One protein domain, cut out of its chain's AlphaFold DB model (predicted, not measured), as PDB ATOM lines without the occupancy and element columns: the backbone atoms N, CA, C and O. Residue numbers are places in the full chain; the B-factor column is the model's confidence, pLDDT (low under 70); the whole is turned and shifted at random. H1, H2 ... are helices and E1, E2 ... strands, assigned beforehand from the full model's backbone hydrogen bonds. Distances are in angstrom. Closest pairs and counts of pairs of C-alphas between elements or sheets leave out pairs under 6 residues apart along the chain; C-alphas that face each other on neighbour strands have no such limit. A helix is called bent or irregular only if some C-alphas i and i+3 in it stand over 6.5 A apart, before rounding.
ATOM      1  N   HIS A  23     -17.552 -37.918   5.284       97.19
ATOM      2  CA  HIS A  23     -18.286 -38.568   6.359       97.19
ATOM      3  C   HIS A  23     -19.569 -37.817   6.686       97.19
ATOM      4  O   HIS A  23     -19.698 -36.625   6.414       97.19
ATOM      5  N   VAL A  24     -20.491 -38.513   7.339       97.38
ATOM      6  CA  VAL A  24     -21.733 -37.940   7.863       97.38
ATOM      7  C   VAL A  24     -21.945 -38.352   9.311       97.38
ATOM      8  O   VAL A  24     -21.369 -39.329   9.787       97.38
ATOM      9  N   GLY A  25     -22.811 -37.625  10.017       97.31
ATOM     10  CA  GLY A  25     -23.265 -38.038  11.340       97.31
ATOM     11  C   GLY A  25     -23.969 -39.396  11.296       97.31
ATOM     12  O   GLY A  25     -24.764 -39.657  10.390       97.31
ATOM     13  N   VAL A  26     -23.735 -40.230  12.311       95.25
ATOM     14  CA  VAL A  26     -24.349 -41.565  12.457       95.25
ATOM     15  C   VAL A  26     -25.883 -41.521  12.425       95.25
ATOM     16  O   VAL A  26     -26.521 -42.447  11.943       95.25
ATOM     17  N   ASN A  27     -26.473 -40.412  12.878       95.19
ATOM     18  CA  ASN A  27     -27.921 -40.186  12.892       95.19
ATOM     19  C   ASN A  27     -28.404 -39.283  11.742       95.19
ATOM     20  O   ASN A  27     -29.517 -38.762  11.793       95.19
ATOM     21  N   SER A  28     -27.568 -39.031  10.732       95.12
ATOM     22  CA  SER A  28     -27.950 -38.204   9.586       95.12
ATOM     23  C   SER A  28     -29.055 -38.870   8.759       95.12
ATOM     24  O   SER A  28     -29.173 -40.095   8.708       95.12
ATOM     25  N   LYS A  29     -29.848 -38.057   8.049       93.94
ATOM     26  CA  LYS A  29     -30.868 -38.575   7.121       93.94
ATOM     27  C   LYS A  29     -30.265 -39.498   6.057       93.94
ATOM     28  O   LYS A  29     -30.926 -40.449   5.663       93.94
ATOM     29  N   MET A  30     -29.036 -39.221   5.616       93.62
ATOM     30  CA  MET A  30     -28.305 -40.061   4.665       93.62
ATOM     31  C   MET A  30     -27.998 -41.431   5.272       93.62
ATOM     32  O   MET A  30     -28.430 -42.433   4.718       93.62
ATOM     33  N   ALA A  31     -27.367 -41.470   6.451       92.50
ATOM     34  CA  ALA A  31     -27.023 -42.723   7.126       92.50
ATOM     35  C   ALA A  31     -28.254 -43.593   7.455       92.50
ATOM     36  O   ALA A  31     -28.160 -44.814   7.457       92.50
ATOM     37  N   GLN A  32     -29.415 -42.979   7.707       91.00
ATOM     38  CA  GLN A  32     -30.662 -43.708   7.972       91.00
ATOM     39  C   GLN A  32     -31.365 -44.212   6.706       91.00
ATOM     40  O   GLN A  32     -32.006 -45.258   6.747       91.00
ATOM     41  N   ARG A  33     -31.321 -43.450   5.605       90.94
ATOM     42  CA  ARG A  33     -32.055 -43.782   4.369       90.94
ATOM     43  C   ARG A  33     -31.256 -44.648   3.408       90.94
ATOM     44  O   ARG A  33     -31.860 -45.417   2.674       90.94
ATOM     45  N   ALA A  34     -29.937 -44.503   3.416       93.25
ATOM     46  CA  ALA A  34     -29.021 -45.213   2.541       93.25
ATOM     47  C   ALA A  34     -27.855 -45.784   3.370       93.25
ATOM     48  O   ALA A  34     -26.720 -45.326   3.237       93.25
ATOM     49  N   PRO A  35     -28.119 -46.745   4.279       91.69
ATOM     50  CA  PRO A  35     -27.070 -47.346   5.103       91.69
ATOM     51  C   PRO A  35     -25.982 -48.023   4.256       91.69
ATOM     52  O   PRO A  35     -24.813 -47.959   4.621       91.69
ATOM     53  N   ASP A  36     -26.339 -48.556   3.084       94.44
ATOM     54  CA  ASP A  36     -25.419 -49.203   2.136       94.44
ATOM     55  C   ASP A  36     -24.396 -48.222   1.525       94.44
ATOM     56  O   ASP A  36     -23.400 -48.625   0.925       94.44
ATOM     57  N   TRP A  37     -24.607 -46.911   1.684       97.00
ATOM     58  CA  TRP A  37     -23.638 -45.887   1.281       97.00
ATOM     59  C   TRP A  37     -22.525 -45.695   2.310       97.00
ATOM     60  O   TRP A  37     -21.594 -44.930   2.067       97.00
ATOM     61  N   ILE A  38     -22.611 -46.337   3.474       97.06
ATOM     62  CA  ILE A  38     -21.639 -46.214   4.558       97.06
ATOM     63  C   ILE A  38     -20.690 -47.410   4.525       97.06
ATOM     64  O   ILE A  38     -21.086 -48.534   4.231       97.06
ATOM     65  N   VAL A  39     -19.406 -47.178   4.803       97.25
ATOM     66  CA  VAL A  39     -18.422 -48.267   4.855       97.25
ATOM     67  C   VAL A  39     -18.719 -49.167   6.056       97.25
ATOM     68  O   VAL A  39     -18.886 -48.678   7.176       97.25
ATOM     69  N   GLU A  40     -18.757 -50.479   5.834       95.25
ATOM     70  CA  GLU A  40     -18.989 -51.467   6.887       95.25
ATOM     71  C   GLU A  40     -17.736 -51.703   7.747       95.25
ATOM     72  O   GLU A  40     -16.608 -51.722   7.253       95.25
ATOM     73  N   ASP A  41     -17.932 -51.940   9.043       95.12
ATOM     74  CA  ASP A  41     -16.895 -52.402   9.969       95.12
ATOM     75  C   ASP A  41     -17.480 -53.433  10.937       95.12
ATOM     76  O   ASP A  41     -18.208 -53.099  11.873       95.12
ATOM     77  N   VAL A  42     -17.111 -54.701  10.733       94.00
ATOM     78  CA  VAL A  42     -17.570 -55.846  11.541       94.00
ATOM     79  C   VAL A  42     -17.171 -55.760  13.017       94.00
ATOM     80  O   VAL A  42     -17.724 -56.479  13.844       94.00
ATOM     81  N   ASN A  43     -16.212 -54.898  13.362       93.19
ATOM     82  CA  ASN A  43     -15.752 -54.723  14.737       93.19
ATOM     83  C   ASN A  43     -16.547 -53.647  15.490       93.19
ATOM     84  O   ASN A  43     -16.382 -53.502  16.702       93.19
ATOM     85  N   GLN A  44     -17.394 -52.878  14.798       91.19
ATOM     86  CA  GLN A  44     -18.230 -51.845  15.408       91.19
ATOM     87  C   GLN A  44     -19.606 -52.421  15.774       91.19
ATOM     88  O   GLN A  44     -20.200 -53.126  14.962       91.19
ATOM     89  N   PRO A  45     -20.187 -52.086  16.946       89.75
ATOM     90  CA  PRO A  45     -21.486 -52.628  17.364       89.75
ATOM     91  C   PRO A  45     -22.643 -52.360  16.395       89.75
ATOM     92  O   PRO A  45     -23.600 -53.124  16.351       89.75
ATOM     93  N   ASN A  46     -22.568 -51.263  15.638       89.19
ATOM     94  CA  ASN A  46     -23.558 -50.903  14.625       89.19
ATOM     95  C   ASN A  46     -23.137 -51.299  13.200       89.19
ATOM     96  O   ASN A  46     -23.839 -50.945  12.261       89.19
ATOM     97  N   GLY A  47     -21.996 -51.972  13.035       92.94
ATOM     98  CA  GLY A  47     -21.480 -52.397  11.738       92.94
ATOM     99  C   GLY A  47     -20.940 -51.272  10.851       92.94
ATOM    100  O   GLY A  47     -20.664 -51.538   9.690       92.94
ATOM    101  N   LEU A  48     -20.799 -50.032  11.343       94.62
ATOM    102  CA  LEU A  48     -20.423 -48.872  10.518       94.62
ATOM    103  C   LEU A  48     -19.025 -48.349  10.858       94.62
ATOM    104  O   LEU A  48     -18.735 -48.036  12.017       94.62
ATOM    105  N   GLN A  49     -18.185 -48.155   9.843       96.25
ATOM    106  CA  GLN A  49     -16.828 -47.644  10.006       96.25
ATOM    107  C   GLN A  49     -16.822 -46.166  10.413       96.25
ATOM    108  O   GLN A  49     -17.380 -45.298   9.736       96.25
ATOM    109  N   ARG A  50     -16.110 -45.863  11.505       96.56
ATOM    110  CA  ARG A  50     -15.929 -44.496  12.009       96.56
ATOM    111  C   ARG A  50     -14.951 -43.686  11.169       96.56
ATOM    112  O   ARG A  50     -13.914 -44.194  10.729       96.56
ATOM    113  N   ALA A  51     -15.255 -42.400  11.010       96.81
ATOM    114  CA  ALA A  51     -14.321 -41.452  10.420       96.81
ATOM    115  C   ALA A  51     -13.095 -41.266  11.324       96.81
ATOM    116  O   ALA A  51     -13.193 -41.310  12.553       96.81
ATOM    117  N   LYS A  52     -11.929 -41.056  10.710       95.69
ATOM    118  CA  LYS A  52     -10.655 -40.889  11.415       95.69
ATOM    119  C   LYS A  52     -10.120 -39.472  11.264       95.69
ATOM    120  O   LYS A  52     -10.357 -38.823  10.249       95.69
ATOM    121  N   TYR A  53      -9.347 -39.031  12.246       94.94
ATOM    122  CA  TYR A  53      -8.565 -37.800  12.187       94.94
ATOM    123  C   TYR A  53      -7.157 -38.013  12.707       94.94
ATOM    124  O   TYR A  53      -6.893 -38.924  13.492       94.94
ATOM    125  N   TRP A  54      -6.256 -37.156  12.246       94.62
ATOM    126  CA  TRP A  54      -4.884 -37.136  12.712       94.62
ATOM    127  C   TRP A  54      -4.758 -36.228  13.937       94.62
ATOM    128  O   TRP A  54      -5.086 -35.045  13.863       94.62
ATOM    129  N   GLU A  55      -4.241 -36.760  15.043       95.62
ATOM    130  CA  GLU A  55      -4.002 -36.010  16.289       95.62
ATOM    131  C   GLU A  55      -2.504 -35.791  16.576       95.62
ATOM    132  O   GLU A  55      -2.048 -35.735  17.716       95.62
ATOM    133  N   GLY A  56      -1.687 -35.700  15.524       95.19
ATOM    134  CA  GLY A  56      -0.250 -35.416  15.617       95.19
ATOM    135  C   GLY A  56       0.629 -36.647  15.852       95.19
ATOM    136  O   GLY A  56       1.721 -36.715  15.292       95.19
ATOM    137  N   LYS A  57       0.166 -37.624  16.644       94.44
ATOM    138  CA  LYS A  57       0.917 -38.857  16.975       94.44
ATOM    139  C   LYS A  57       0.301 -40.138  16.412       94.44
ATOM    140  O   LYS A  57       0.891 -41.207  16.551       94.44
ATOM    141  N   GLY A  58      -0.873 -40.041  15.800       95.81
ATOM    142  CA  GLY A  58      -1.607 -41.193  15.311       95.81
ATOM    143  C   GLY A  58      -2.978 -40.821  14.770       95.81
ATOM    144  O   GLY A  58      -3.380 -39.654  14.766       95.81
ATOM    145  N   TRP A  59      -3.679 -41.854  14.311       96.12
ATOM    146  CA  TRP A  59      -5.068 -41.766  13.889       96.12
ATOM    147  C   TRP A  59      -5.992 -42.070  15.065       96.12
ATOM    148  O   TRP A  59      -5.909 -43.151  15.646       96.12
ATOM    149  N   SER A  60      -6.905 -41.146  15.336       95.75
ATOM    150  CA  SER A  60      -8.018 -41.301  16.274       95.75
ATOM    151  C   SER A  60      -9.347 -41.318  15.522       95.75
ATOM    152  O   SER A  60      -9.401 -41.016  14.328       95.75
ATOM    153  N   PHE A  61     -10.429 -41.697  16.204       95.38
ATOM    154  CA  PHE A  61     -11.760 -41.837  15.611       95.38
ATOM    155  C   PHE A  61     -12.732 -40.770  16.113       95.38
ATOM    156  O   PHE A  61     -12.748 -40.443  17.299       95.38
ATOM    157  N   TRP A  62     -13.586 -40.281  15.216       95.56
ATOM    158  CA  TRP A  62     -14.793 -39.540  15.578       95.56
ATOM    159  C   TRP A  62     -15.900 -40.544  15.896       95.56
ATOM    160  O   TRP A  62     -16.263 -41.359  15.049       95.56
ATOM    161  N   ASN A  63     -16.442 -40.507  17.113       93.56
ATOM    162  CA  ASN A  63     -17.443 -41.490  17.550       93.56
ATOM    163  C   ASN A  63     -18.828 -41.256  16.929       93.56
ATOM    164  O   ASN A  63     -19.641 -42.175  16.841       93.56
ATOM    165  N   ASP A  64     -19.095 -40.033  16.487       95.69
ATOM    166  CA  ASP A  64     -20.363 -39.572  15.934       95.69
ATOM    167  C   ASP A  64     -20.399 -39.562  14.399       95.69
ATOM    168  O   ASP A  64     -21.483 -39.422  13.831       95.69
ATOM    169  N   LEU A  65     -19.262 -39.776  13.725       97.62
ATOM    170  CA  LEU A  65     -19.138 -39.701  12.265       97.62
ATOM    171  C   LEU A  65     -18.821 -41.065  11.641       97.62
ATOM    172  O   LEU A  65     -18.007 -41.833  12.159       97.62
ATOM    173  N   VAL A  66     -19.452 -41.354  10.503       97.31
ATOM    174  CA  VAL A  66     -19.269 -42.585   9.718       97.31
ATOM    175  C   VAL A  66     -18.810 -42.270   8.297       97.31
ATOM    176  O   VAL A  66     -19.171 -41.229   7.749       97.31
ATOM    177  N   LEU A  67     -17.987 -43.147   7.716       97.50
ATOM    178  CA  LEU A  67     -17.379 -42.935   6.398       97.50
ATOM    179  C   LEU A  67     -18.325 -43.278   5.250       97.50
ATOM    180  O   LEU A  67     -18.971 -44.323   5.268       97.50
ATOM    181  N   ILE A  68     -18.325 -42.439   4.218       97.81
ATOM    182  CA  ILE A  68     -19.068 -42.679   2.977       97.81
ATOM    183  C   ILE A  68     -18.260 -43.617   2.069       97.81
ATOM    184  O   ILE A  68     -17.052 -43.451   1.888       97.81
ATOM    185  N   ASN A  69     -18.923 -44.607   1.478       97.50
ATOM    186  CA  ASN A  69     -18.321 -45.668   0.681       97.50
ATOM    187  C   ASN A  69     -18.298 -45.336  -0.820       97.50
ATOM    188  O   ASN A  69     -18.955 -45.984  -1.629       97.50
ATOM    189  N   TYR A  70     -17.489 -44.363  -1.236       96.94
ATOM    190  CA  TYR A  70     -17.363 -44.008  -2.663       96.94
ATOM    191  C   TYR A  70     -16.829 -45.136  -3.563       96.94
ATOM    192  O   TYR A  70     -16.956 -45.067  -4.785       96.94
ATOM    193  N   VAL A  71     -16.242 -46.179  -2.972       96.38
ATOM    194  CA  VAL A  71     -15.729 -47.370  -3.664       96.38
ATOM    195  C   VAL A  71     -16.657 -48.580  -3.512       96.38
ATOM    196  O   VAL A  71     -16.223 -49.714  -3.710       96.38
ATOM    197  N   HIS A  72     -17.935 -48.348  -3.186       97.44
ATOM    198  CA  HIS A  72     -18.948 -49.391  -3.024       97.44
ATOM    199  C   HIS A  72     -18.940 -50.363  -4.215       97.44
ATOM    200  O   HIS A  72     -18.863 -49.893  -5.346       97.44
ATOM    201  N   PRO A  73     -19.028 -51.695  -4.032       96.94
ATOM    202  CA  PRO A  73     -18.868 -52.662  -5.125       96.94
ATOM    203  C   PRO A  73     -19.913 -52.517  -6.244       96.94
ATOM    204  O   PRO A  73     -19.574 -52.670  -7.418       96.94
ATOM    205  N   SER A  74     -21.155 -52.161  -5.900       97.88
ATOM    206  CA  SER A  74     -22.219 -51.877  -6.876       97.88
ATOM    207  C   SER A  74     -22.010 -50.530  -7.576       97.88
ATOM    208  O   SER A  74     -21.957 -49.488  -6.925       97.88
ATOM    209  N   GLU A  75     -21.929 -50.556  -8.909       97.81
ATOM    210  CA  GLU A  75     -21.840 -49.361  -9.757       97.81
ATOM    211  C   GLU A  75     -23.095 -48.490  -9.701       97.81
ATOM    212  O   GLU A  75     -22.987 -47.266  -9.723       97.81
ATOM    213  N   GLU A  76     -24.266 -49.110  -9.576       97.88
ATOM    214  CA  GLU A  76     -25.544 -48.414  -9.434       97.88
ATOM    215  C   GLU A  76     -25.535 -47.523  -8.186       97.88
ATOM    216  O   GLU A  76     -25.750 -46.317  -8.289       97.88
ATOM    217  N   ILE A  77     -25.148 -48.089  -7.039       97.00
ATOM    218  CA  ILE A  77     -25.046 -47.358  -5.769       97.00
ATOM    219  C   ILE A  77     -23.993 -46.247  -5.855       97.00
ATOM    220  O   ILE A  77     -24.242 -45.127  -5.414       97.00
ATOM    221  N   ARG A  78     -22.826 -46.510  -6.467       97.62
ATOM    222  CA  ARG A  78     -21.820 -45.455  -6.700       97.62
ATOM    223  C   ARG A  78     -22.393 -44.309  -7.530       97.62
ATOM    224  O   ARG A  78     -22.155 -43.152  -7.203       97.62
ATOM    225  N   SER A  79     -23.132 -44.623  -8.589       97.81
ATOM    226  CA  SER A  79     -23.715 -43.622  -9.488       97.81
ATOM    227  C   SER A  79     -24.780 -42.789  -8.774       97.81
ATOM    228  O   SER A  79     -24.787 -41.567  -8.895       97.81
ATOM    229  N   GLU A  80     -25.631 -43.431  -7.972       97.06
ATOM    230  CA  GLU A  80     -26.624 -42.762  -7.129       97.06
ATOM    231  C   GLU A  80     -25.964 -41.805  -6.122       97.06
ATOM    232  O   GLU A  80     -26.344 -40.634  -6.041       97.06
ATOM    233  N   MET A  81     -24.915 -42.263  -5.425       96.69
ATOM    234  CA  MET A  81     -24.116 -41.431  -4.518       96.69
ATOM    235  C   MET A  81     -23.521 -40.219  -5.233       96.69
ATOM    236  O   MET A  81     -23.647 -39.097  -4.747       96.69
ATOM    237  N   TRP A  82     -22.874 -40.420  -6.383       96.94
ATOM    238  CA  TRP A  82     -22.242 -39.330  -7.128       96.94
ATOM    239  C   TRP A  82     -23.249 -38.293  -7.620       96.94
ATOM    240  O   TRP A  82     -22.972 -37.097  -7.516       96.94
ATOM    241  N   ASN A  83     -24.420 -38.728  -8.087       97.25
ATOM    242  CA  ASN A  83     -25.499 -37.822  -8.476       97.25
ATOM    243  C   ASN A  83     -25.970 -36.995  -7.274       97.25
ATOM    244  O   ASN A  83     -25.965 -35.769  -7.341       97.25
ATOM    245  N   TYR A  84     -26.261 -37.645  -6.142       95.75
ATOM    246  CA  TYR A  84     -26.688 -36.953  -4.924       95.75
ATOM    247  C   TYR A  84     -25.661 -35.920  -4.440       95.75
ATOM    248  O   TYR A  84     -26.019 -34.795  -4.091       95.75
ATOM    249  N   MET A  85     -24.377 -36.290  -4.410       95.88
ATOM    250  CA  MET A  85     -23.313 -35.382  -3.975       95.88
ATOM    251  C   MET A  85     -23.173 -34.199  -4.930       95.88
ATOM    252  O   MET A  85     -23.035 -33.067  -4.476       95.88
ATOM    253  N   THR A  86     -23.258 -34.442  -6.240       96.94
ATOM    254  CA  THR A  86     -23.197 -33.384  -7.257       96.94
ATOM    255  C   THR A  86     -24.354 -32.403  -7.095       96.94
ATOM    256  O   THR A  86     -24.119 -31.198  -7.036       96.94
ATOM    257  N   ASP A  87     -25.578 -32.907  -6.930       96.94
ATOM    258  CA  ASP A  87     -26.763 -32.079  -6.699       96.94
ATOM    259  C   ASP A  87     -26.628 -31.247  -5.414       96.94
ATOM    260  O   ASP A  87     -26.999 -30.074  -5.389       96.94
ATOM    261  N   TYR A  88     -26.047 -31.821  -4.354       94.56
ATOM    262  CA  TYR A  88     -25.790 -31.102  -3.107       94.56
ATOM    263  C   TYR A  88     -24.751 -29.985  -3.266       94.56
ATOM    264  O   TYR A  88     -24.961 -28.899  -2.729       94.56
ATOM    265  N   VAL A  89     -23.656 -30.214  -4.007       95.38
ATOM    266  CA  VAL A  89     -22.670 -29.152  -4.297       95.38
ATOM    267  C   VAL A  89     -23.303 -28.038  -5.124       95.38
ATOM    268  O   VAL A  89     -23.052 -26.877  -4.840       95.38
ATOM    269  N   LEU A  90     -24.106 -28.376  -6.136       96.12
ATOM    270  CA  LEU A  90     -24.714 -27.395  -7.044       96.12
ATOM    271  C   LEU A  90     -25.855 -26.591  -6.408       96.12
ATOM    272  O   LEU A  90     -26.213 -25.535  -6.926       96.12
ATOM    273  N   PHE A  91     -26.454 -27.101  -5.332       94.38
ATOM    274  CA  PHE A  91     -27.481 -26.386  -4.579       94.38
ATOM    275  C   PHE A  91     -26.920 -25.173  -3.819       94.38
ATOM    276  O   PHE A  91     -27.631 -24.177  -3.674       94.38
ATOM    277  N   TRP A  92     -25.686 -25.274  -3.314       89.69
ATOM    278  CA  TRP A  92     -25.018 -24.218  -2.548       89.69
ATOM    279  C   TRP A  92     -24.298 -23.212  -3.447       89.69
ATOM    280  O   TRP A  92     -24.372 -22.003  -3.122       89.69
TER     281      TRP A  92
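AT A GLANCE: This is residues 23 to 92 of the 92 residues of an uncharacterized protein of Algoriphagus aquimarinus (UniProt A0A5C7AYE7). A small, twisted sheet of three strands, built round the sharply bent strand E3, reaches out as the hairpin E2 and E3 at one end of the model, while the long helix H2 stands at the other end, clear of the sheet. The short helix H1 only grazes the sheet, and residues 83 to 92, of which 83 to 91 belong to H2, stick out. The printed part has 70 residues, with two named helices and three named strands in the order E1, H1, E2, E3, H2; the sheet has the order E1, E3, E2, antiparallel throughout, and the class is mixed, helices and strands. It is only just compact, close to loose, with a radius of gyration of the C-alphas of 13.2 A and spans of 36 by 28 by 21 A.

HOW THE PARTS SIT: The inner strand of the sheet is E3, residues 59 to 67, which bends by 114 degrees at residue 64. Its edge strands are E1, residues 23 to 25, and E2, residues 50 to 54. The sheet is strongly twisted, but only just, with C-alphas up to 4.1 A off its best plane. E2 and E3 form a hairpin, with directions 144 degrees apart. Before the bend N 53 and O 60 are within hydrogen-bond range at 2.9 A, and after it N 51 and O 65 at 3.0 A. E1 is antiparallel to E3 beyond the bend, where N 66 and O 24 are within range at 2.9 A. H1, residues 29 to 33, only grazes the sheet with its residues 30 to 32; the closest C-alphas of E1 and H1 are those of Val 24 and Ala 31, 7.2 A apart. E1, H1 and E2 make a split strand-helix-strand unit, two strands of one sheet with a helix between them in the chain and E3 between them in the sheet, and its crossover is right-handed. H2, residues 75 to 91, is not on the sheet, and it is apart from E1, E2 and H1. In H1 and H2 every O i to N i+4 pair is within hydrogen-bond range.

IN THESE COORDINATES: E3 measures 14.5 A from first to last C-alpha, and E2 13.3 A. E1 begins at C-alpha 23, at (-18.286, -38.568, 6.359), and measures 7.1 A. H1 measures 6.0 A. H2 measures 24.2 A, from C-alpha 75 at (-21.840, -49.361, -9.757) to C-alpha 91 at (-27.481, -26.386, -4.579).

THE WHOLE: The C-alphas of Lys 57 and Glu 76 are the two farthest apart, at 38.6 A. The link from H1 to E2, residues 34 to 49, is long. The printed part has no cut and ends at Trp 92, the chain's last residue. Its mean pLDDT is 95.4, and no printed residue is under 70.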